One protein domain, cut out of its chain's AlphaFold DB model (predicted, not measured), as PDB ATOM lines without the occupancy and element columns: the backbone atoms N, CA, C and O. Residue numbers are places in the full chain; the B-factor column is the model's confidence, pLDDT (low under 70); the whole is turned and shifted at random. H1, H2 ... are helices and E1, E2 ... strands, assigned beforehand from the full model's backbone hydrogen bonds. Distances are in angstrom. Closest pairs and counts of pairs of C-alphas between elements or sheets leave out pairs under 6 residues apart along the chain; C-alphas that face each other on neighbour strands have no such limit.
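What this domain is: This is residues 262 to 409 of the 410 residues of an uncharacterized protein of Actinomyces naeslundii (UniProt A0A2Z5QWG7). With little regular structure, this domain is a sandwich of strongly twisted sheet E5-E2-E1-E7 and smaller sheet E4-E3-E6, face to face; residues 272 to 284 stick out at one end, H2 lies at the other. The 148 printed residues run E1 H1 E2 E3 E4 E5 E6 H2 E7 H3; the sheets are mixed and antiparallel, the class mixed, with 58 residues in named elements. It is compact, radius of gyration of the C-alphas 16.4 A, spanning 58 by 34 by 28 A.

Where its parts are: E1, residues 262 to 268, begins at C-alpha (41.091, -6.847, -36.350). H1 is 281 to 284, E2 291 to 300, 28.1 A long, E3 310 to 316, E4 328 to 330, E5 358 to 363, E6 370 to 376, H2 386 to 391, E7 396 to 399, H3 403 to 406, ending at (32.416, -12.121, -20.206).

How they stand to each other: E2 and E1 are antiparallel, N 264 to O 297 2.9 A; E1 and E7 parallel, N 263 to O 397 2.9 A. E3 and E4 form a hairpin, N 330 to O 313 2.8 A. H2 has 0 of 2 O i to N i+4 pairs within hydrogen-bond range, 2 of 3 at i+3.

The domain as a whole: The printed part has no cut. Links E1-H1, E3-E4 and E4-E5 are long. Residues 271 to 289 and 339 have pLDDT under 70.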
ATOM      1  N   THR A 262      41.332  -7.052 -37.783       95.00
ATOM      2  CA  THR A 262      41.091  -6.847 -36.350       95.00
ATOM      3  C   THR A 262      39.641  -6.498 -36.087       95.00
ATOM      4  O   THR A 262      39.060  -5.634 -36.746       95.00
ATOM      5  N   TYR A 263      39.079  -7.174 -35.096       95.56
ATOM      6  CA  TYR A 263      37.694  -7.061 -34.677       95.56
ATOM      7  C   TYR A 263      37.627  -6.821 -33.177       95.56
ATOM      8  O   TYR A 263      38.523  -7.206 -32.427       95.56
ATOM      9  N   GLN A 264      36.541  -6.215 -32.730       96.12
ATOM     10  CA  GLN A 264      36.186  -6.109 -31.324       96.12
ATOM     11  C   GLN A 264      34.747  -6.569 -31.135       96.12
ATOM     12  O   GLN A 264      33.960  -6.571 -32.084       96.12
ATOM     13  N   TYR A 265      34.390  -6.946 -29.914       97.38
ATOM     14  CA  TYR A 265      33.014  -7.303 -29.604       97.38
ATOM     15  C   TYR A 265      32.593  -6.840 -28.214       97.38
ATOM     16  O   TYR A 265      33.416  -6.605 -27.329       97.38
ATOM     17  N   SER A 266      31.285  -6.710 -28.021       96.88
ATOM     18  CA  SER A 266      30.676  -6.386 -26.732       96.88
ATOM     19  C   SER A 266      29.532  -7.343 -26.422       96.88
ATOM     20  O   SER A 266      28.874  -7.831 -27.337       96.88
ATOM     21  N   LEU A 267      29.306  -7.614 -25.134       95.19
ATOM     22  CA  LEU A 267      28.172  -8.391 -24.633       95.19
ATOM     23  C   LEU A 267      27.240  -7.455 -23.865       95.19
ATOM     24  O   LEU A 267      27.686  -6.743 -22.965       95.19
ATOM     25  N   LYS A 268      25.946  -7.491 -24.181       91.94
ATOM     26  CA  LYS A 268      24.897  -6.808 -23.417       91.94
ATOM     27  C   LYS A 268      24.035  -7.850 -22.725       91.94
ATOM     28  O   LYS A 268      23.266  -8.563 -23.379       91.94
ATOM     29  N   TRP A 269      24.170  -7.941 -21.404       88.81
ATOM     30  CA  TRP A 269      23.418  -8.908 -20.620       88.81
ATOM     31  C   TRP A 269      21.981  -8.428 -20.382       88.81
ATOM     32  O   TRP A 269      21.709  -7.227 -20.259       88.81
ATOM     33  N   PRO A 270      21.026  -9.363 -20.281       80.56
ATOM     34  CA  PRO A 270      19.675  -9.042 -19.865       80.56
ATOM     35  C   PRO A 270      19.632  -8.306 -18.520       80.56
ATOM     36  O   PRO A 270      20.117  -8.805 -17.510       80.56
ATOM     37  N   GLY A 271      18.993  -7.134 -18.492       65.75
ATOM     38  CA  GLY A 271      18.867  -6.305 -17.286       65.75
ATOM     39  C   GLY A 271      19.774  -5.072 -17.242       65.75
ATOM     40  O   GLY A 271      19.509  -4.183 -16.434       65.75
ATOM     41  N   ASP A 272      20.739  -4.939 -18.161       56.50
ATOM     42  CA  ASP A 272      21.550  -3.716 -18.308       56.50
ATOM     43  C   ASP A 272      20.759  -2.538 -18.923       56.50
ATOM     44  O   ASP A 272      21.186  -1.383 -18.884       56.50
ATOM     45  N   VAL A 273      19.551  -2.793 -19.442       49.88
ATOM     46  CA  VAL A 273      18.638  -1.767 -19.969       49.88
ATOM     47  C   VAL A 273      17.722  -1.254 -18.851       49.88
ATOM     48  O   VAL A 273      16.790  -1.937 -18.419       49.88
ATOM     49  N   LYS A 274      17.937  -0.010 -18.399       43.62
ATOM     50  CA  LYS A 274      17.013   0.701 -17.496       43.62
ATOM     51  C   LYS A 274      15.694   1.015 -18.218       43.62
ATOM     52  O   LYS A 274      15.545   2.074 -18.817       43.62
ATOM     53  N   VAL A 275      14.713   0.120 -18.143       48.84
ATOM     54  CA  VAL A 275      13.358   0.395 -18.651       48.84
ATOM     55  C   VAL A 275      12.598   1.269 -17.641       48.84
ATOM     56  O   VAL A 275      12.284   0.818 -16.536       48.84
ATOM     57  N   MET A 276      12.294   2.521 -18.008       43.31
ATOM     58  CA  MET A 276      11.316   3.362 -17.301       43.31
ATOM     59  C   MET A 276       9.895   2.851 -17.594       43.31
ATOM     60  O   MET A 276       9.442   2.915 -18.732       43.31
ATOM     61  N   GLY A 277       9.173   2.385 -16.569       43.62
ATOM     62  CA  GLY A 277       7.717   2.168 -16.635       43.62
ATOM     63  C   GLY A 277       7.237   0.819 -16.082       43.62
ATOM     64  O   GLY A 277       7.611  -0.246 -16.568       43.62
ATOM     65  N   GLY A 278       6.370   0.861 -15.064       45.56
ATOM     66  CA  GLY A 278       5.989  -0.289 -14.227       45.56
ATOM     67  C   GLY A 278       5.081  -1.356 -14.856       45.56
ATOM     68  O   GLY A 278       5.049  -2.470 -14.343       45.56
ATOM     69  N   PHE A 279       4.391  -1.079 -15.968       45.34
ATOM     70  CA  PHE A 279       3.409  -2.016 -16.547       45.34
ATOM     71  C   PHE A 279       3.940  -2.873 -17.711       45.34
ATOM     72  O   PHE A 279       3.427  -3.964 -17.935       45.34
ATOM     73  N   MET A 280       5.022  -2.471 -18.394       43.78
ATOM     74  CA  MET A 280       5.684  -3.324 -19.402       43.78
ATOM     75  C   MET A 280       6.678  -4.333 -18.800       43.78
ATOM     76  O   MET A 280       7.119  -5.254 -19.485       43.78
ATOM     77  N   ARG A 281       7.002  -4.214 -17.502       48.50
ATOM     78  CA  ARG A 281       7.971  -5.083 -16.814       48.50
ATOM     79  C   ARG A 281       7.589  -6.564 -16.866       48.50
ATOM     80  O   ARG A 281       8.461  -7.387 -17.092       48.50
ATOM     81  N   GLN A 282       6.314  -6.918 -16.693       42.12
ATOM     82  CA  GLN A 282       5.899  -8.318 -16.505       42.12
ATOM     83  C   GLN A 282       5.819  -9.149 -17.799       42.12
ATOM     84  O   GLN A 282       6.040 -10.358 -17.753       42.12
ATOM     85  N   ALA A 283       5.558  -8.531 -18.955       42.66
ATOM     86  CA  ALA A 283       5.541  -9.240 -20.239       42.66
ATOM     87  C   ALA A 283       6.962  -9.492 -20.782       42.66
ATOM     88  O   ALA A 283       7.230 -10.551 -21.355       42.66
ATOM     89  N   VAL A 284       7.884  -8.557 -20.521       46.50
ATOM     90  CA  VAL A 284       9.325  -8.678 -20.803       46.50
ATOM     91  C   VAL A 284      10.014  -9.621 -19.794       46.50
ATOM     92  O   VAL A 284      10.963 -10.321 -20.154       46.50
ATOM     93  N   ALA A 285       9.461  -9.743 -18.574       47.06
ATOM     94  CA  ALA A 285      10.038 -10.463 -17.431       47.06
ATOM     95  C   ALA A 285      10.271 -11.977 -17.586       47.06
ATOM     96  O   ALA A 285      11.016 -12.550 -16.796       47.06
ATOM     97  N   ARG A 286       9.656 -12.657 -18.561       46.59
ATOM     98  CA  ARG A 286       9.815 -14.121 -18.707       46.59
ATOM     99  C   ARG A 286      10.678 -14.585 -19.874       46.59
ATOM    100  O   ARG A 286      11.093 -15.732 -19.858       46.59
ATOM    101  N   PHE A 287      10.951 -13.732 -20.860       49.12
ATOM    102  CA  PHE A 287      11.656 -14.149 -22.084       49.12
ATOM    103  C   PHE A 287      12.776 -13.191 -22.512       49.12
ATOM    104  O   PHE A 287      13.671 -13.594 -23.241       49.12
ATOM    105  N   GLY A 288      12.790 -11.944 -22.024       54.19
ATOM    106  CA  GLY A 288      13.883 -11.002 -22.284       54.19
ATOM    107  C   GLY A 288      15.076 -11.140 -21.337       54.19
ATOM    108  O   GLY A 288      16.024 -10.383 -21.490       54.19
ATOM    109  N   HIS A 289      15.017 -12.055 -20.360       64.00
ATOM    110  CA  HIS A 289      15.989 -12.174 -19.264       64.00
ATOM    111  C   HIS A 289      17.139 -13.153 -19.509       64.00
ATOM    112  O   HIS A 289      18.033 -13.213 -18.672       64.00
ATOM    113  N   THR A 290      17.118 -13.929 -20.596       81.06
ATOM    114  CA  THR A 290      18.147 -14.956 -20.841       81.06
ATOM    115  C   THR A 290      18.907 -14.789 -22.154       81.06
ATOM    116  O   THR A 290      19.900 -15.476 -22.377       81.06
ATOM    117  N   VAL A 291      18.470 -13.863 -23.013       89.38
ATOM    118  CA  VAL A 291      19.071 -13.626 -24.329       89.38
ATOM    119  C   VAL A 291      20.095 -12.501 -24.244       89.38
ATOM    120  O   VAL A 291      19.727 -11.347 -24.035       89.38
ATOM    121  N   VAL A 292      21.366 -12.831 -24.436       92.62
ATOM    122  CA  VAL A 292      22.467 -11.861 -24.505       92.62
ATOM    123  C   VAL A 292      22.627 -11.402 -25.948       92.62
ATOM    124  O   VAL A 292      22.564 -12.222 -26.861       92.62
ATOM    125  N   GLU A 293      22.842 -10.105 -26.152       94.62
ATOM    126  CA  GLU A 293      23.234  -9.546 -27.449       94.62
ATOM    127  C   GLU A 293      24.759  -9.424 -27.509       94.62
ATOM    128  O   GLU A 293      25.381  -8.907 -26.578       94.62
ATOM    129  N   ILE A 294      25.346  -9.887 -28.608       96.94
ATOM    130  CA  ILE A 294      26.744  -9.677 -28.963       96.94
ATOM    131  C   ILE A 294      26.779  -8.744 -30.164       96.94
ATOM    132  O   ILE A 294      26.174  -9.038 -31.191       96.94
ATOM    133  N   THR A 295      27.514  -7.644 -30.060       97.31
ATOM    134  CA  THR A 295      27.806  -6.779 -31.209       97.31
ATOM    135  C   THR A 295      29.271  -6.946 -31.574       97.31
ATOM    136  O   THR A 295      30.124  -6.711 -30.721       97.31
ATOM    137  N   VAL A 296      29.555  -7.356 -32.811       97.75
ATOM    138  CA  VAL A 296      30.905  -7.490 -33.373       97.75
ATOM    139  C   VAL A 296      31.145  -6.355 -34.361       97.75
ATOM    140  O   VAL A 296      30.336  -6.120 -35.259       97.75
ATOM    141  N   GLU A 297      32.272  -5.672 -34.214       96.19
ATOM    142  CA  GLU A 297      32.658  -4.530 -35.035       96.19
ATOM    143  C   GLU A 297      34.055  -4.736 -35.613       96.19
ATOM    144  O   GLU A 297      34.980  -5.183 -34.929       96.19
ATOM    145  N   ALA A 298      34.214  -4.385 -36.885       94.69
ATOM    146  CA  ALA A 298      35.511  -4.331 -37.534       94.69
ATOM    147  C   ALA A 298      36.272  -3.076 -37.084       94.69
ATOM    148  O   ALA A 298      35.806  -1.958 -37.300       94.69
ATOM    149  N   LEU A 299      37.466  -3.259 -36.516       92.69
ATOM    150  CA  LEU A 299      38.447  -2.178 -36.371       92.69
ATOM    151  C   LEU A 299      39.215  -2.002 -37.683       92.69
ATOM    152  O   LEU A 299      39.394  -0.890 -38.172       92.69
ATOM    153  N   ARG A 300      39.640  -3.128 -38.264       92.44
ATOM    154  CA  ARG A 300      40.198  -3.240 -39.614       92.44
ATOM    155  C   ARG A 300      39.686  -4.546 -40.209       92.44
ATOM    156  O   ARG A 300      40.316  -5.585 -40.029       92.44
ATOM    157  N   GLY A 301      38.495  -4.508 -40.799       91.62
ATOM    158  CA  GLY A 301      37.801  -5.706 -41.282       91.62
ATOM    159  C   GLY A 301      38.180  -6.090 -42.705       91.62
ATOM    160  O   GLY A 301      38.698  -5.267 -43.462       91.62
ATOM    161  N   VAL A 302      37.866  -7.332 -43.066       93.19
ATOM    162  CA  VAL A 302      37.972  -7.826 -44.444       93.19
ATOM    163  C   VAL A 302      37.125  -6.968 -45.398       93.19
ATOM    164  O   VAL A 302      36.092  -6.424 -44.980       93.19
ATOM    165  N   PRO A 303      37.538  -6.815 -46.669       89.56
ATOM    166  CA  PRO A 303      36.820  -5.971 -47.623       89.56
ATOM    167  C   PRO A 303      35.446  -6.544 -47.989       89.56
ATOM    168  O   PRO A 303      34.491  -5.788 -48.160       89.56
ATOM    169  N   ASP A 304      35.335  -7.871 -48.072       87.75
ATOM    170  CA  ASP A 304      34.107  -8.582 -48.407       87.75
ATOM    171  C   ASP A 304      34.062  -9.982 -47.764       87.75
ATOM    172  O   ASP A 304      35.002 -10.425 -47.102       87.75
ATOM    173  N   GLN A 305      32.935 -10.674 -47.953       83.44
ATOM    174  CA  GLN A 305      32.644 -11.973 -47.340       83.44
ATOM    175  C   GLN A 305      33.517 -13.129 -47.848       83.44
ATOM    176  O   GLN A 305      33.574 -14.164 -47.193       83.44
ATOM    177  N   SER A 306      34.205 -12.988 -48.986       79.81
ATOM    178  CA  SER A 306      35.071 -14.055 -49.506       79.81
ATOM    179  C   SER A 306      36.315 -14.281 -48.643       79.81
ATOM    180  O   SER A 306      36.838 -15.390 -48.618       79.81
ATOM    181  N   GLY A 307      36.752 -13.252 -47.908       79.25
ATOM    182  CA  GLY A 307      37.866 -13.329 -46.962       79.25
ATOM    183  C   GLY A 307      37.442 -13.487 -45.500       79.25
ATOM    184  O   GLY A 307      38.302 -13.429 -44.623       79.25
ATOM    185  N   ALA A 308      36.143 -13.623 -45.216       87.00
ATOM    186  CA  ALA A 308      35.646 -13.699 -43.848       87.00
ATOM    187  C   ALA A 308      36.024 -15.031 -43.178       87.00
ATOM    188  O   ALA A 308      36.033 -16.090 -43.806       87.00
ATOM    189  N   ILE A 309      36.338 -14.953 -41.881       92.56
ATOM    190  CA  ILE A 309      36.596 -16.102 -41.013       92.56
ATOM    191  C   ILE A 309      35.436 -16.350 -40.049       92.56
ATOM    192  O   ILE A 309      34.731 -15.420 -39.649       92.56
ATOM    193  N   GLY A 310      35.266 -17.604 -39.631       93.69
ATOM    194  CA  GLY A 310      34.283 -17.981 -38.623       93.69
ATOM    195  C   GLY A 310      34.624 -17.452 -37.226       93.69
ATOM    196  O   GLY A 310      35.784 -17.349 -36.830       93.69
ATOM    197  N   LEU A 311      33.582 -17.161 -36.457       95.75
ATOM    198  CA  LEU A 311      33.592 -16.844 -35.037       95.75
ATOM    199  C   LEU A 311      32.756 -17.880 -34.296       95.75
ATOM    200  O   LEU A 311      31.616 -18.151 -34.678       95.75
ATOM    201  N   ALA A 312      33.281 -18.393 -33.190       96.38
ATOM    202  CA  ALA A 312      32.553 -19.283 -32.296       96.38
ATOM    203  C   ALA A 312      32.438 -18.657 -30.905       96.38
ATOM    204  O   ALA A 312      33.408 -18.123 -30.366       96.38
ATOM    205  N   LEU A 313      31.252 -18.736 -30.304       97.50
ATOM    206  CA  LEU A 313      31.066 -18.410 -28.895       97.50
ATOM    207  C   LEU A 313      31.283 -19.672 -28.062       97.50
ATOM    208  O   LEU A 313      30.646 -20.700 -28.301       97.50
ATOM    209  N   LEU A 314      32.159 -19.581 -27.069       97.50
ATOM    210  CA  LEU A 314      32.476 -20.680 -26.167       97.50
ATOM    211  C   LEU A 314      32.023 -20.371 -24.751       97.50
ATOM    212  O   LEU A 314      32.185 -19.248 -24.277       97.50
ATOM    213  N   HIS A 315      31.506 -21.390 -24.072       97.56
ATOM    214  CA  HIS A 315      31.229 -21.385 -22.645       97.56
ATOM    215  C   HIS A 315      32.183 -22.323 -21.912       97.56
ATOM    216  O   HIS A 315      32.375 -23.472 -22.314       97.56
ATOM    217  N   ASN A 316      32.742 -21.849 -20.804       96.94
ATOM    218  CA  ASN A 316      33.503 -22.683 -19.886       96.94
ATOM    219  C   ASN A 316      33.180 -22.283 -18.434       96.94
ATOM    220  O   ASN A 316      33.305 -21.111 -18.067       96.94
ATOM    221  N   PRO A 317      32.738 -23.226 -17.581       95.75
ATOM    222  CA  PRO A 317      32.319 -22.915 -16.216       95.75
ATOM    223  C   PRO A 317      33.482 -22.566 -15.277       95.75
ATOM    224  O   PRO A 317      33.248 -22.000 -14.214       95.75
ATOM    225  N   SER A 318      34.719 -22.921 -15.637       94.56
ATOM    226  CA  SER A 318      35.862 -22.905 -14.714       94.56
ATOM    227  C   SER A 318      36.924 -21.851 -15.031       94.56
ATOM    228  O   SER A 318      37.572 -21.355 -14.113       94.56
ATOM    229  N   HIS A 319      37.103 -21.494 -16.302       94.56
ATOM    230  CA  HIS A 319      38.104 -20.523 -16.748       94.56
ATOM    231  C   HIS A 319      37.688 -19.854 -18.061       94.56
ATOM    232  O   HIS A 319      36.723 -20.268 -18.696       94.56
ATOM    233  N   LEU A 320      38.409 -18.806 -18.457       95.69
ATOM    234  CA  LEU A 320      38.193 -18.108 -19.721       95.69
ATOM    235  C   LEU A 320      38.660 -18.989 -20.901       95.69
ATOM    236  O   LEU A 320      39.840 -19.336 -20.912       95.69
ATOM    237  N   PRO A 321      37.800 -19.298 -21.894       95.50
ATOM    238  CA  PRO A 321      38.192 -20.060 -23.084       95.50
ATOM    239  C   PRO A 321      39.380 -19.437 -23.825       95.50
ATOM    240  O   PRO A 321      39.376 -18.230 -24.069       95.50
ATOM    241  N   LEU A 322      40.374 -20.229 -24.229       89.69
ATOM    242  CA  LEU A 322      41.585 -19.756 -24.912       89.69
ATOM    243  C   LEU A 322      41.625 -20.052 -26.420       89.69
ATOM    244  O   LEU A 322      42.254 -19.293 -27.154       89.69
ATOM    245  N   HIS A 323      40.953 -21.106 -26.894       84.81
ATOM    246  CA  HIS A 323      40.876 -21.475 -28.319       84.81
ATOM    247  C   HIS A 323      39.564 -22.207 -28.654       84.81
ATOM    248  O   HIS A 323      38.841 -22.619 -27.757       84.81
ATOM    249  N   ALA A 324      39.275 -22.433 -29.942       85.62
ATOM    250  CA  ALA A 324      38.004 -22.976 -30.464       85.62
ATOM    251  C   ALA A 324      37.553 -24.358 -29.923       85.62
ATOM    252  O   ALA A 324      36.415 -24.769 -30.158       85.62
ATOM    253  N   ALA A 325      38.429 -25.079 -29.217       86.44
ATOM    254  CA  ALA A 325      38.140 -26.377 -28.598       86.44
ATOM    255  C   ALA A 325      38.181 -26.331 -27.056       86.44
ATOM    256  O   ALA A 325      37.989 -27.356 -26.405       86.44
ATOM    257  N   ASP A 326      38.408 -25.153 -26.472       90.06
ATOM    258  CA  ASP A 326      38.498 -24.933 -25.031       90.06
ATOM    259  C   ASP A 326      37.133 -24.563 -24.424       90.06
ATOM    260  O   ASP A 326      36.860 -23.422 -24.046       90.06
ATOM    261  N   GLY A 327      36.233 -25.544 -24.375       90.62
ATOM    262  CA  GLY A 327      34.914 -25.407 -23.761       90.62
ATOM    263  C   GLY A 327      33.770 -25.892 -24.643       90.62
ATOM    264  O   GLY A 327      33.954 -26.575 -25.649       90.62
ATOM    265  N   GLN A 328      32.551 -25.550 -24.236       95.31
ATOM    266  CA  GLN A 328      31.334 -25.912 -24.947       95.31
ATOM    267  C   GLN A 328      30.964 -24.822 -25.958       95.31
ATOM    268  O   GLN A 328      30.795 -23.661 -25.586       95.31
ATOM    269  N   ARG A 329      30.764 -25.194 -27.229       95.88
ATOM    270  CA  ARG A 329      30.219 -24.275 -28.238       95.88
ATOM    271  C   ARG A 329      28.790 -23.862 -27.891       95.88
ATOM    272  O   ARG A 329      27.943 -24.701 -27.576       95.88
ATOM    273  N   VAL A 330      28.529 -22.565 -27.982       95.94
ATOM    274  CA  VAL A 330      27.228 -21.945 -27.737       95.94
ATOM    275  C   VAL A 330      26.589 -21.606 -29.079       95.94
ATOM    276  O   VAL A 330      27.232 -21.020 -29.945       95.94
ATOM    277  N   GLY A 331      25.321 -21.979 -29.252       95.56
ATOM    278  CA  GLY A 331      24.560 -21.623 -30.448       95.56
ATOM    279  C   GLY A 331      24.286 -20.120 -30.513       95.56
ATOM    280  O   GLY A 331      23.779 -19.542 -29.549       95.56
ATOM    281  N   LEU A 332      24.610 -19.516 -31.652       95.75
ATOM    282  CA  LEU A 332      24.417 -18.108 -31.974       95.75
ATOM    283  C   LEU A 332      23.241 -17.949 -32.941       95.75
ATOM    284  O   LEU A 332      23.118 -18.686 -33.912       95.75
ATOM    285  N   PHE A 333      22.393 -16.962 -32.700       94.56
ATOM    286  CA  PHE A 333      21.300 -16.582 -33.586       94.56
ATOM    287  C   PHE A 333      21.686 -15.318 -34.361       94.56
ATOM    288  O   PHE A 333      22.160 -14.354 -33.760       94.56
ATOM    289  N   LEU A 334      21.453 -15.323 -35.677       92.38
ATOM    290  CA  LEU A 334      21.642 -14.167 -36.574       92.38
ATOM    291  C   LEU A 334      20.485 -13.164 -36.517       92.38
ATOM    292  O   LEU A 334      20.609 -12.031 -36.968       92.38
ATOM    293  N   GLU A 335      19.357 -13.584 -35.953       89.81
ATOM    294  CA  GLU A 335      18.207 -12.742 -35.663       89.81
ATOM    295  C   GLU A 335      17.842 -12.902 -34.192       89.81
ATOM    296  O   GLU A 335      18.031 -13.967 -33.598       89.81
ATOM    297  N   ARG A 336      17.299 -11.848 -33.583       88.19
ATOM    298  CA  ARG A 336      16.907 -11.904 -32.178       88.19
ATOM    299  C   ARG A 336      15.791 -12.945 -31.992       88.19
ATOM    300  O   ARG A 336      14.707 -12.750 -32.544       88.19
ATOM    301  N   PRO A 337      15.990 -13.998 -31.176       84.62
ATOM    302  CA  PRO A 337      14.943 -14.981 -30.926       84.62
ATOM    303  C   PRO A 337      13.751 -14.334 -30.205       84.62
ATOM    304  O   PRO A 337      13.916 -13.522 -29.290       84.62
ATOM    305  N   THR A 338      12.539 -14.708 -30.612       78.56
ATOM    306  CA  THR A 338      11.269 -14.267 -30.011       78.56
ATOM    307  C   THR A 338      10.444 -15.480 -29.580       78.56
ATOM    308  O   THR A 338      10.838 -16.617 -29.818       78.56
ATOM    309  N   LYS A 339       9.297 -15.269 -28.918       67.44
ATOM    310  CA  LYS A 339       8.434 -16.385 -28.481       67.44
ATOM    311  C   LYS A 339       7.850 -17.185 -29.645       67.44
ATOM    312  O   LYS A 339       7.632 -18.380 -29.501       67.44
ATOM    313  N   ASP A 340       7.590 -16.505 -30.758       71.88
ATOM    314  CA  ASP A 340       6.884 -17.071 -31.909       71.88
ATOM    315  C   ASP A 340       7.850 -17.467 -33.037       71.88
ATOM    316  O   ASP A 340       7.457 -18.154 -33.976       71.88
ATOM    317  N   ASN A 341       9.120 -17.058 -32.939       74.19
ATOM    318  CA  ASN A 341      10.166 -17.380 -33.899       74.19
ATOM    319  C   ASN A 341      11.490 -17.668 -33.178       74.19
ATOM    320  O   ASN A 341      12.076 -16.773 -32.562       74.19
ATOM    321  N   HIS A 342      11.960 -18.908 -33.294       74.44
ATOM    322  CA  HIS A 342      13.270 -19.357 -32.835       74.44
ATOM    323  C   HIS A 342      14.144 -19.625 -34.065       74.44
ATOM    324  O   HIS A 342      14.026 -20.704 -34.652       74.44
ATOM    325  N   PRO A 343      14.993 -18.664 -34.469       81.50
ATOM    326  CA  PRO A 343      15.887 -18.839 -35.604       81.50
ATOM    327  C   PRO A 343      16.792 -20.054 -35.411       81.50
ATOM    328  O   PRO A 343      17.064 -20.477 -34.283       81.50
ATOM    329  N   GLN A 344      17.291 -20.596 -36.519       88.12
ATOM    330  CA  GLN A 344      18.313 -21.632 -36.467       88.12
ATOM    331  C   GLN A 344      19.555 -21.095 -35.740       88.12
ATOM    332  O   GLN A 344      20.013 -19.983 -36.007       88.12
ATOM    333  N   ALA A 345      20.057 -21.877 -34.784       91.44
ATOM    334  CA  ALA A 345      21.287 -21.561 -34.076       91.44
ATOM    335  C   ALA A 345      22.487 -22.064 -34.882       91.44
ATOM    336  O   ALA A 345      22.553 -23.245 -35.215       91.44
ATOM    337  N   GLU A 346      23.452 -21.185 -35.115       94.38
ATOM    338  CA  GLU A 346      24.720 -21.484 -35.769       94.38
ATOM    339  C   GLU A 346      25.831 -21.611 -34.723       94.38
ATOM    340  O   GLU A 346      25.878 -20.869 -33.742       94.38
ATOM    341  N   THR A 347      26.749 -22.558 -34.903       92.19
ATOM    342  CA  THR A 347      27.901 -22.738 -33.993       92.19
ATOM    343  C   THR A 347      29.173 -22.053 -34.484       92.19
ATOM    344  O   THR A 347      30.200 -22.115 -33.805       92.19
ATOM    345  N   SER A 348      29.116 -21.460 -35.676       93.88
ATOM    346  CA  SER A 348      30.176 -20.666 -36.288       93.88
ATOM    347  C   SER A 348      29.530 -19.621 -37.192       93.88
ATOM    348  O   SER A 348      28.680 -19.965 -38.013       93.88
ATOM    349  N   VAL A 349      29.886 -18.351 -37.021       94.75
ATOM    350  CA  VAL A 349      29.326 -17.236 -37.796       94.75
ATOM    351  C   VAL A 349      30.455 -16.411 -38.388       94.75
ATOM    352  O   VAL A 349      31.418 -16.111 -37.695       94.75
ATOM    353  N   GLN A 350      30.346 -16.026 -39.655       95.06
ATOM    354  CA  GLN A 350      31.376 -15.228 -40.319       95.06
ATOM    355  C   GLN A 350      31.522 -13.838 -39.686       95.06
ATOM    356  O   GLN A 350      30.529 -13.203 -39.323       95.06
ATOM    357  N   VAL A 351      32.760 -13.352 -39.577       94.75
ATOM    358  CA  VAL A 351      33.040 -11.960 -39.202       94.75
ATOM    359  C   VAL A 351      32.350 -10.985 -40.166       94.75
ATOM    360  O   VAL A 351      32.211 -11.272 -41.359       94.75
ATOM    361  N   PRO A 352      31.936  -9.802 -39.688       94.19
ATOM    362  CA  PRO A 352      31.428  -8.782 -40.588       94.19
ATOM    363  C   PRO A 352      32.511  -8.240 -41.541       94.19
ATOM    364  O   PRO A 352      33.699  -8.212 -41.190       94.19
ATOM    365  N   PRO A 353      32.112  -7.720 -42.715       91.75
ATOM    366  CA  PRO A 353      32.995  -6.913 -43.539       91.75
ATOM    367  C   PRO A 353      33.202  -5.537 -42.890       91.75
ATOM    368  O   PRO A 353      32.481  -5.126 -41.972       91.75
ATOM    369  N   ASN A 354      34.196  -4.798 -43.373       90.06
ATOM    370  CA  ASN A 354      34.513  -3.487 -42.822       90.06
ATOM    371  C   ASN A 354      33.313  -2.515 -42.883       90.06
ATOM    372  O   ASN A 354      32.647  -2.387 -43.909       90.06
ATOM    373  N   GLY A 355      33.051  -1.805 -41.781       88.19
ATOM    374  CA  GLY A 355      31.984  -0.799 -41.689       88.19
ATOM    375  C   GLY A 355      30.558  -1.332 -41.485       88.19
ATOM    376  O   GLY A 355      29.631  -0.528 -41.427       88.19
ATOM    377  N   GLN A 356      30.355  -2.647 -41.348       89.94
ATOM    378  CA  GLN A 356      29.036  -3.237 -41.091       89.94
ATOM    379  C   GLN A 356      29.043  -3.997 -39.759       89.94
ATOM    380  O   GLN A 356      29.588  -5.090 -39.706       89.94
ATOM    381  N   PRO A 357      28.476  -3.473 -38.661       93.12
ATOM    382  CA  PRO A 357      28.437  -4.216 -37.407       93.12
ATOM    383  C   PRO A 357      27.552  -5.462 -37.534       93.12
ATOM    384  O   PRO A 357      26.478  -5.421 -38.137       93.12
ATOM    385  N   LEU A 358      27.980  -6.561 -36.915       95.19
ATOM    386  CA  LEU A 358      27.217  -7.804 -36.837       95.19
ATOM    387  C   LEU A 358      26.596  -7.932 -35.447       95.19
ATOM    388  O   LEU A 358      27.300  -7.877 -34.439       95.19
ATOM    389  N   SER A 359      25.279  -8.116 -35.394       96.12
ATOM    390  CA  SER A 359      24.563  -8.408 -34.149       96.12
ATOM    391  C   SER A 359      24.225  -9.889 -34.084       96.12
ATOM    392  O   SER A 359      23.671 -10.440 -35.030       96.12
ATOM    393  N   LEU A 360      24.566 -10.516 -32.965       96.44
ATOM    394  CA  LEU A 360      24.313 -11.921 -32.678       96.44
ATOM    395  C   LEU A 360      23.602 -12.035 -31.338       96.44
ATOM    396  O   LEU A 360      23.743 -11.178 -30.466       96.44
ATOM    397  N   TRP A 361      22.875 -13.126 -31.143       94.94
ATOM    398  CA  TRP A 361      22.219 -13.407 -29.873       94.94
ATOM    399  C   TRP A 361      22.495 -14.830 -29.418       94.94
ATOM    400  O   TRP A 361      22.616 -15.731 -30.238       94.94
ATOM    401  N   PHE A 362      22.540 -15.063 -28.111       94.38
ATOM    402  CA  PHE A 362      22.527 -16.421 -27.567       94.38
ATOM    403  C   PHE A 362      21.670 -16.497 -26.310       94.38
ATOM    404  O   PHE A 362      21.541 -15.523 -25.567       94.38
ATOM    405  N   ASP A 363      21.081 -17.666 -26.067       91.62
ATOM    406  CA  ASP A 363      20.327 -17.937 -24.845       91.62
ATOM    407  C   ASP A 363      21.236 -18.584 -23.794       91.62
ATOM    408  O   ASP A 363      21.674 -19.729 -23.934       91.62
ATOM    409  N   HIS A 364      21.502 -17.859 -22.709       90.88
ATOM    410  CA  HIS A 364      22.367 -18.322 -21.629       90.88
ATOM    411  C   HIS A 364      21.644 -19.233 -20.616       90.88
ATOM    412  O   HIS A 364      22.240 -19.611 -19.600       90.88
ATOM    413  N   SER A 365      20.351 -19.533 -20.802       88.25
ATOM    414  CA  SER A 365      19.524 -20.285 -19.841       88.25
ATOM    415  C   SER A 365      20.039 -21.705 -19.576       88.25
ATOM    416  O   SER A 365      19.999 -22.173 -18.440       88.25
ATOM    417  N   LYS A 366      20.582 -22.360 -20.609       87.69
ATOM    418  CA  LYS A 366      21.062 -23.753 -20.571       87.69
ATOM    419  C   LYS A 366      22.459 -23.921 -19.970       87.69
ATOM    420  O   LYS A 366      22.902 -25.049 -19.780       87.69
ATOM    421  N   PHE A 367      23.146 -22.821 -19.682       92.56
ATOM    422  CA  PHE A 367      24.537 -22.826 -19.238       92.56
ATOM    423  C   PHE A 367      24.633 -22.406 -17.765       92.56
ATOM    424  O   PHE A 367      23.955 -21.454 -17.363       92.56
ATOM    425  N   PRO A 368      25.460 -23.061 -16.935       93.31
ATOM    426  CA  PRO A 368      25.713 -22.610 -15.568       93.31
ATOM    427  C   PRO A 368      26.503 -21.290 -15.545       93.31
ATOM    428  O   PRO A 368      26.894 -20.755 -16.587       93.31
ATOM    429  N   ALA A 369      26.734 -20.750 -14.344       93.56
ATOM    430  CA  ALA A 369      27.678 -19.650 -14.149       93.56
ATOM    431  C   ALA A 369      29.052 -20.003 -14.745       93.56
ATOM    432  O   ALA A 369      29.451 -21.171 -14.750       93.56
ATOM    433  N   GLY A 370      29.750 -19.008 -15.287       95.12
ATOM    434  CA  GLY A 370      31.002 -19.236 -16.001       95.12
ATOM    435  C   GLY A 370      31.332 -18.147 -17.008       95.12
ATOM    436  O   GLY A 370      30.697 -17.091 -17.039       95.12
ATOM    437  N   TYR A 371      32.324 -18.436 -17.840       96.94
ATOM    438  CA  TYR A 371      32.868 -17.531 -18.841       96.94
ATOM    439  C   TYR A 371      32.264 -17.808 -20.212       96.94
ATOM    440  O   TYR A 371      32.117 -18.961 -20.610       96.94
ATOM    441  N   PHE A 372      31.960 -16.737 -20.932       97.38
ATOM    442  CA  PHE A 372      31.555 -16.729 -22.327       97.38
ATOM    443  C   PHE A 372      32.563 -15.892 -23.097       97.38
ATOM    444  O   PHE A 372      32.738 -14.724 -22.770       97.38
ATOM    445  N   ARG A 373      33.224 -16.463 -24.103       97.44
ATOM    446  CA  ARG A 373      34.204 -15.737 -24.919       97.44
ATOM    447  C   ARG A 373      33.983 -16.040 -26.388       97.44
ATOM    448  O   ARG A 373      33.797 -17.199 -26.761       97.44
ATOM    449  N   LEU A 374      33.996 -14.997 -27.205       97.06
ATOM    450  CA  LEU A 374      34.018 -15.139 -28.652       97.06
ATOM    451  C   LEU A 374      35.464 -15.413 -29.086       97.06
ATOM    452  O   LEU A 374      36.385 -14.771 -28.587       97.06
ATOM    453  N   VAL A 375      35.674 -16.371 -29.982       95.81
ATOM    454  CA  VAL A 375      37.000 -16.727 -30.507       95.81
ATOM    455  C   VAL A 375      36.954 -16.862 -32.025       95.81
ATOM    456  O   VAL A 375      35.902 -17.163 -32.590       95.81
ATOM    457  N   ILE A 376      38.100 -16.664 -32.679       94.31
ATOM    458  CA  ILE A 376      38.266 -16.994 -34.099       94.31
ATOM    459  C   ILE A 376      38.194 -18.519 -34.250       94.31
ATOM    460  O   ILE A 376      38.923 -19.257 -33.585       94.31
ATOM    461  N   ASP A 377      37.298 -18.984 -35.113       93.44
ATOM    462  CA  ASP A 377      37.062 -20.395 -35.402       93.44
ATOM    463  C   ASP A 377      37.907 -20.830 -36.605       93.44
ATOM    464  O   ASP A 377      37.406 -21.011 -37.714       93.44
ATOM    465  N   SER A 378      39.221 -20.915 -36.384       91.00
ATOM    466  CA  SER A 378      40.195 -21.306 -37.405       91.00
ATOM    467  C   SER A 378      41.348 -22.128 -36.826       91.00
ATOM    468  O   SER A 378      41.499 -22.271 -35.610       91.00
ATOM    469  N   TYR A 379      42.175 -22.654 -37.724       89.56
ATOM    470  CA  TYR A 379      43.393 -23.395 -37.426       89.56
ATOM    471  C   TYR A 379      44.632 -22.495 -37.544       89.56
ATOM    472  O   TYR A 379      44.608 -21.507 -38.285       89.56
ATOM    473  N   PRO A 380      45.727 -22.821 -36.831       91.06
ATOM    474  CA  PRO A 380      47.003 -22.145 -37.034       91.06
ATOM    475  C   PRO A 380      47.538 -22.407 -38.444       91.06
ATOM    476  O   PRO A 380      47.228 -23.434 -39.058       91.06
ATOM    477  N   LEU A 381      48.413 -21.524 -38.921       91.06
ATOM    478  CA  LEU A 381      49.002 -21.582 -40.260       91.06
ATOM    479  C   LEU A 381      49.686 -22.928 -40.553       91.06
ATOM    480  O   LEU A 381      49.669 -23.405 -41.682       91.06
ATOM    481  N   SER A 382      50.243 -23.585 -39.531       92.38
ATOM    482  CA  SER A 382      50.888 -24.898 -39.660       92.38
ATOM    483  C   SER A 382      49.927 -26.057 -39.958       92.38
ATOM    484  O   SER A 382      50.384 -27.151 -40.277       92.38
ATOM    485  N   ALA A 383      48.621 -25.857 -39.778       91.00
ATOM    486  CA  ALA A 383      47.590 -26.888 -39.892       91.00
ATOM    487  C   ALA A 383      46.533 -26.568 -40.966       91.00
ATOM    488  O   ALA A 383      45.532 -27.277 -41.056       91.00
ATOM    489  N   ILE A 384      46.741 -25.513 -41.760       89.19
ATOM    490  CA  ILE A 384      45.823 -25.083 -42.816       89.19
ATOM    491  C   ILE A 384      46.407 -25.378 -44.203       89.19
ATOM    492  O   ILE A 384      47.618 -25.299 -44.416       89.19
ATOM    493  N   ASP A 385      45.541 -25.696 -45.162       89.94
ATOM    494  CA  ASP A 385      45.953 -25.930 -46.547       89.94
ATOM    495  C   ASP A 385      46.458 -24.643 -47.216       89.94
ATOM    496  O   ASP A 385      45.945 -23.551 -46.963       89.94
ATOM    497  N   GLU A 386      47.390 -24.780 -48.167       87.12
ATOM    498  CA  GLU A 386      47.997 -23.655 -48.901       87.12
ATOM    499  C   GLU A 386      46.954 -22.673 -49.462       87.12
ATOM    500  O   GLU A 386      47.079 -21.458 -49.328       87.12
ATOM    501  N   LYS A 387      45.875 -23.212 -50.044       86.94
ATOM    502  CA  LYS A 387      44.794 -22.433 -50.669       86.94
ATOM    503  C   LYS A 387      43.968 -21.624 -49.665       86.94
ATOM    504  O   LYS A 387      43.317 -20.663 -50.058       86.94
ATOM    505  N   ALA A 388      43.986 -22.016 -48.394       87.44
ATOM    506  CA  ALA A 388      43.224 -21.402 -47.315       87.44
ATOM    507  C   ALA A 388      44.121 -20.672 -46.303       87.44
ATOM    508  O   ALA A 388      43.617 -20.222 -45.283       87.44
ATOM    509  N   ARG A 389      45.424 -20.494 -46.575       89.06
ATOM    510  CA  ARG A 389      46.359 -19.808 -45.660       89.06
ATOM    511  C   ARG A 389      45.879 -18.444 -45.182       89.06
ATOM    512  O   ARG A 389      46.039 -18.131 -44.013       89.06
ATOM    513  N   HIS A 390      45.222 -17.683 -46.051       87.81
ATOM    514  CA  HIS A 390      44.642 -16.379 -45.721       87.81
ATOM    515  C   HIS A 390      43.557 -16.428 -44.626       87.81
ATOM    516  O   HIS A 390      43.198 -15.387 -44.082       87.81
ATOM    517  N   LEU A 391      43.039 -17.617 -44.302       90.69
ATOM    518  CA  LEU A 391      42.073 -17.871 -43.235       90.69
ATOM    519  C   LEU A 391      42.733 -18.349 -41.933       90.69
ATOM    520  O   LEU A 391      42.018 -18.618 -40.969       90.69
ATOM    521  N   ALA A 392      44.061 -18.482 -41.879       92.38
ATOM    522  CA  ALA A 392      44.752 -18.949 -40.681       92.38
ATOM    523  C   ALA A 392      44.556 -17.990 -39.501       92.38
ATOM    524  O   ALA A 392      44.396 -16.779 -39.681       92.38
ATOM    525  N   LEU A 393      44.602 -18.535 -38.286       91.31
ATOM    526  CA  LEU A 393      44.388 -17.791 -37.044       91.31
ATOM    527  C   LEU A 393      45.272 -16.534 -36.936       91.31
ATOM    528  O   LEU A 393      44.824 -15.503 -36.445       91.31
ATOM    529  N   GLU A 394      46.508 -16.605 -37.423       91.94
ATOM    530  CA  GLU A 394      47.516 -15.543 -37.378       91.94
ATOM    531  C   GLU A 394      47.122 -14.288 -38.176       91.94
ATOM    532  O   GLU A 394      47.650 -13.206 -37.916       91.94
ATOM    533  N   HIS A 395      46.169 -14.411 -39.106       93.38
ATOM    534  CA  HIS A 395      45.652 -13.300 -39.904       93.38
ATOM    535  C   HIS A 395      44.519 -12.524 -39.224       93.38
ATOM    536  O   HIS A 395      44.036 -11.535 -39.779       93.38
ATOM    537  N   PHE A 396      44.075 -12.946 -38.035       93.94
ATOM    538  CA  PHE A 396      42.922 -12.358 -37.360       93.94
ATOM    539  C   PHE A 396      43.206 -12.047 -35.891       93.94
ATOM    540  O   PHE A 396      43.773 -12.839 -35.144       93.94
ATOM    541  N   GLY A 397      42.754 -10.877 -35.454       93.19
ATOM    542  CA  GLY A 397      42.797 -10.437 -34.070       93.19
ATOM    543  C   GLY A 397      41.402 -10.111 -33.554       93.19
ATOM    544  O   GLY A 397      40.638  -9.417 -34.223       93.19
ATOM    545  N   LEU A 398      41.086 -10.570 -32.345       93.94
ATOM    546  CA  LEU A 398      39.833 -10.258 -31.665       93.94
ATOM    547  C   LEU A 398      40.128  -9.603 -30.313       93.94
ATOM    548  O   LEU A 398      40.806 -10.181 -29.465       93.94
ATOM    549  N   VAL A 399      39.636  -8.381 -30.133       94.75
ATOM    550  CA  VAL A 399      39.760  -7.618 -28.890       94.75
ATOM    551  C   VAL A 399      38.630  -8.027 -27.955       94.75
ATOM    552  O   VAL A 399      37.455  -7.795 -28.253       94.75
ATOM    553  N   ASP A 400      38.990  -8.622 -26.820       95.25
ATOM    554  CA  ASP A 400      38.027  -8.959 -25.777       95.25
ATOM    555  C   ASP A 400      37.525  -7.698 -25.049       95.25
ATOM    556  O   ASP A 400      38.316  -6.796 -24.748       95.25
ATOM    557  N   PRO A 401      36.229  -7.637 -24.689       95.56
ATOM    558  CA  PRO A 401      35.744  -6.650 -23.737       95.56
ATOM    559  C   PRO A 401      36.293  -6.953 -22.332       95.56
ATOM    560  O   PRO A 401      36.932  -7.974 -22.079       95.56
ATOM    561  N   SER A 402      36.008  -6.069 -21.370       94.50
ATOM    562  CA  SER A 402      36.403  -6.284 -19.971       94.50
ATOM    563  C   SER A 402      35.971  -7.666 -19.467       94.50
ATOM    564  O   SER A 402      34.835  -8.081 -19.710       94.50
ATOM    565  N   LEU A 403      36.824  -8.338 -18.689       92.69
ATOM    566  CA  LEU A 403      36.556  -9.687 -18.174       92.69
ATOM    567  C   LEU A 403      35.207  -9.795 -17.441       92.69
ATOM    568  O   LEU A 403      34.525 -10.809 -17.541       92.69
ATOM    569  N   SER A 404      34.778  -8.739 -16.746       91.56
ATOM    570  CA  SER A 404      33.476  -8.685 -16.068       91.56
ATOM    571  C   SER A 404      32.275  -8.818 -17.003       91.56
ATOM    572  O   SER A 404      31.236  -9.302 -16.563       91.56
ATOM    573  N   ALA A 405      32.402  -8.399 -18.264       93.06
ATOM    574  CA  ALA A 405      31.354  -8.528 -19.276       93.06
ATOM    575  C   ALA A 405      31.280  -9.946 -19.864       93.06
ATOM    576  O   ALA A 405      30.268 -10.309 -20.453       93.06
ATOM    577  N   LEU A 406      32.328 -10.754 -19.691       95.50
ATOM    578  CA  LEU A 406      32.416 -12.121 -20.206       95.50
ATOM    579  C   LEU A 406      31.918 -13.169 -19.203       95.50
ATOM    580  O   LEU A 406      31.913 -14.356 -19.509       95.50
ATOM    581  N   ILE A 407      31.510 -12.770 -17.994       93.06
ATOM    582  CA  ILE A 407      31.140 -13.702 -16.924       93.06
ATOM    583  C   ILE A 407      29.636 -13.660 -16.671       93.06
ATOM    584  O   ILE A 407      29.088 -12.635 -16.268       93.06
ATOM    585  N   LYS A 408      28.992 -14.825 -16.767       90.62
ATOM    586  CA  LYS A 408      27.681 -15.050 -16.160       90.62
ATOM    587  C   LYS A 408      27.866 -15.320 -14.672       90.62
ATOM    588  O   LYS A 408      28.432 -16.347 -14.291       90.62
ATOM    589  N   LYS A 409      27.369 -14.413 -13.834       83.56
ATOM    590  CA  LYS A 409      27.332 -14.601 -12.378       83.56
ATOM    591  C   LYS A 409      26.198 -15.565 -12.004       83.56
ATOM    592  O   LYS A 409      25.168 -15.585 -12.679       83.56
TER     593      LYS A 409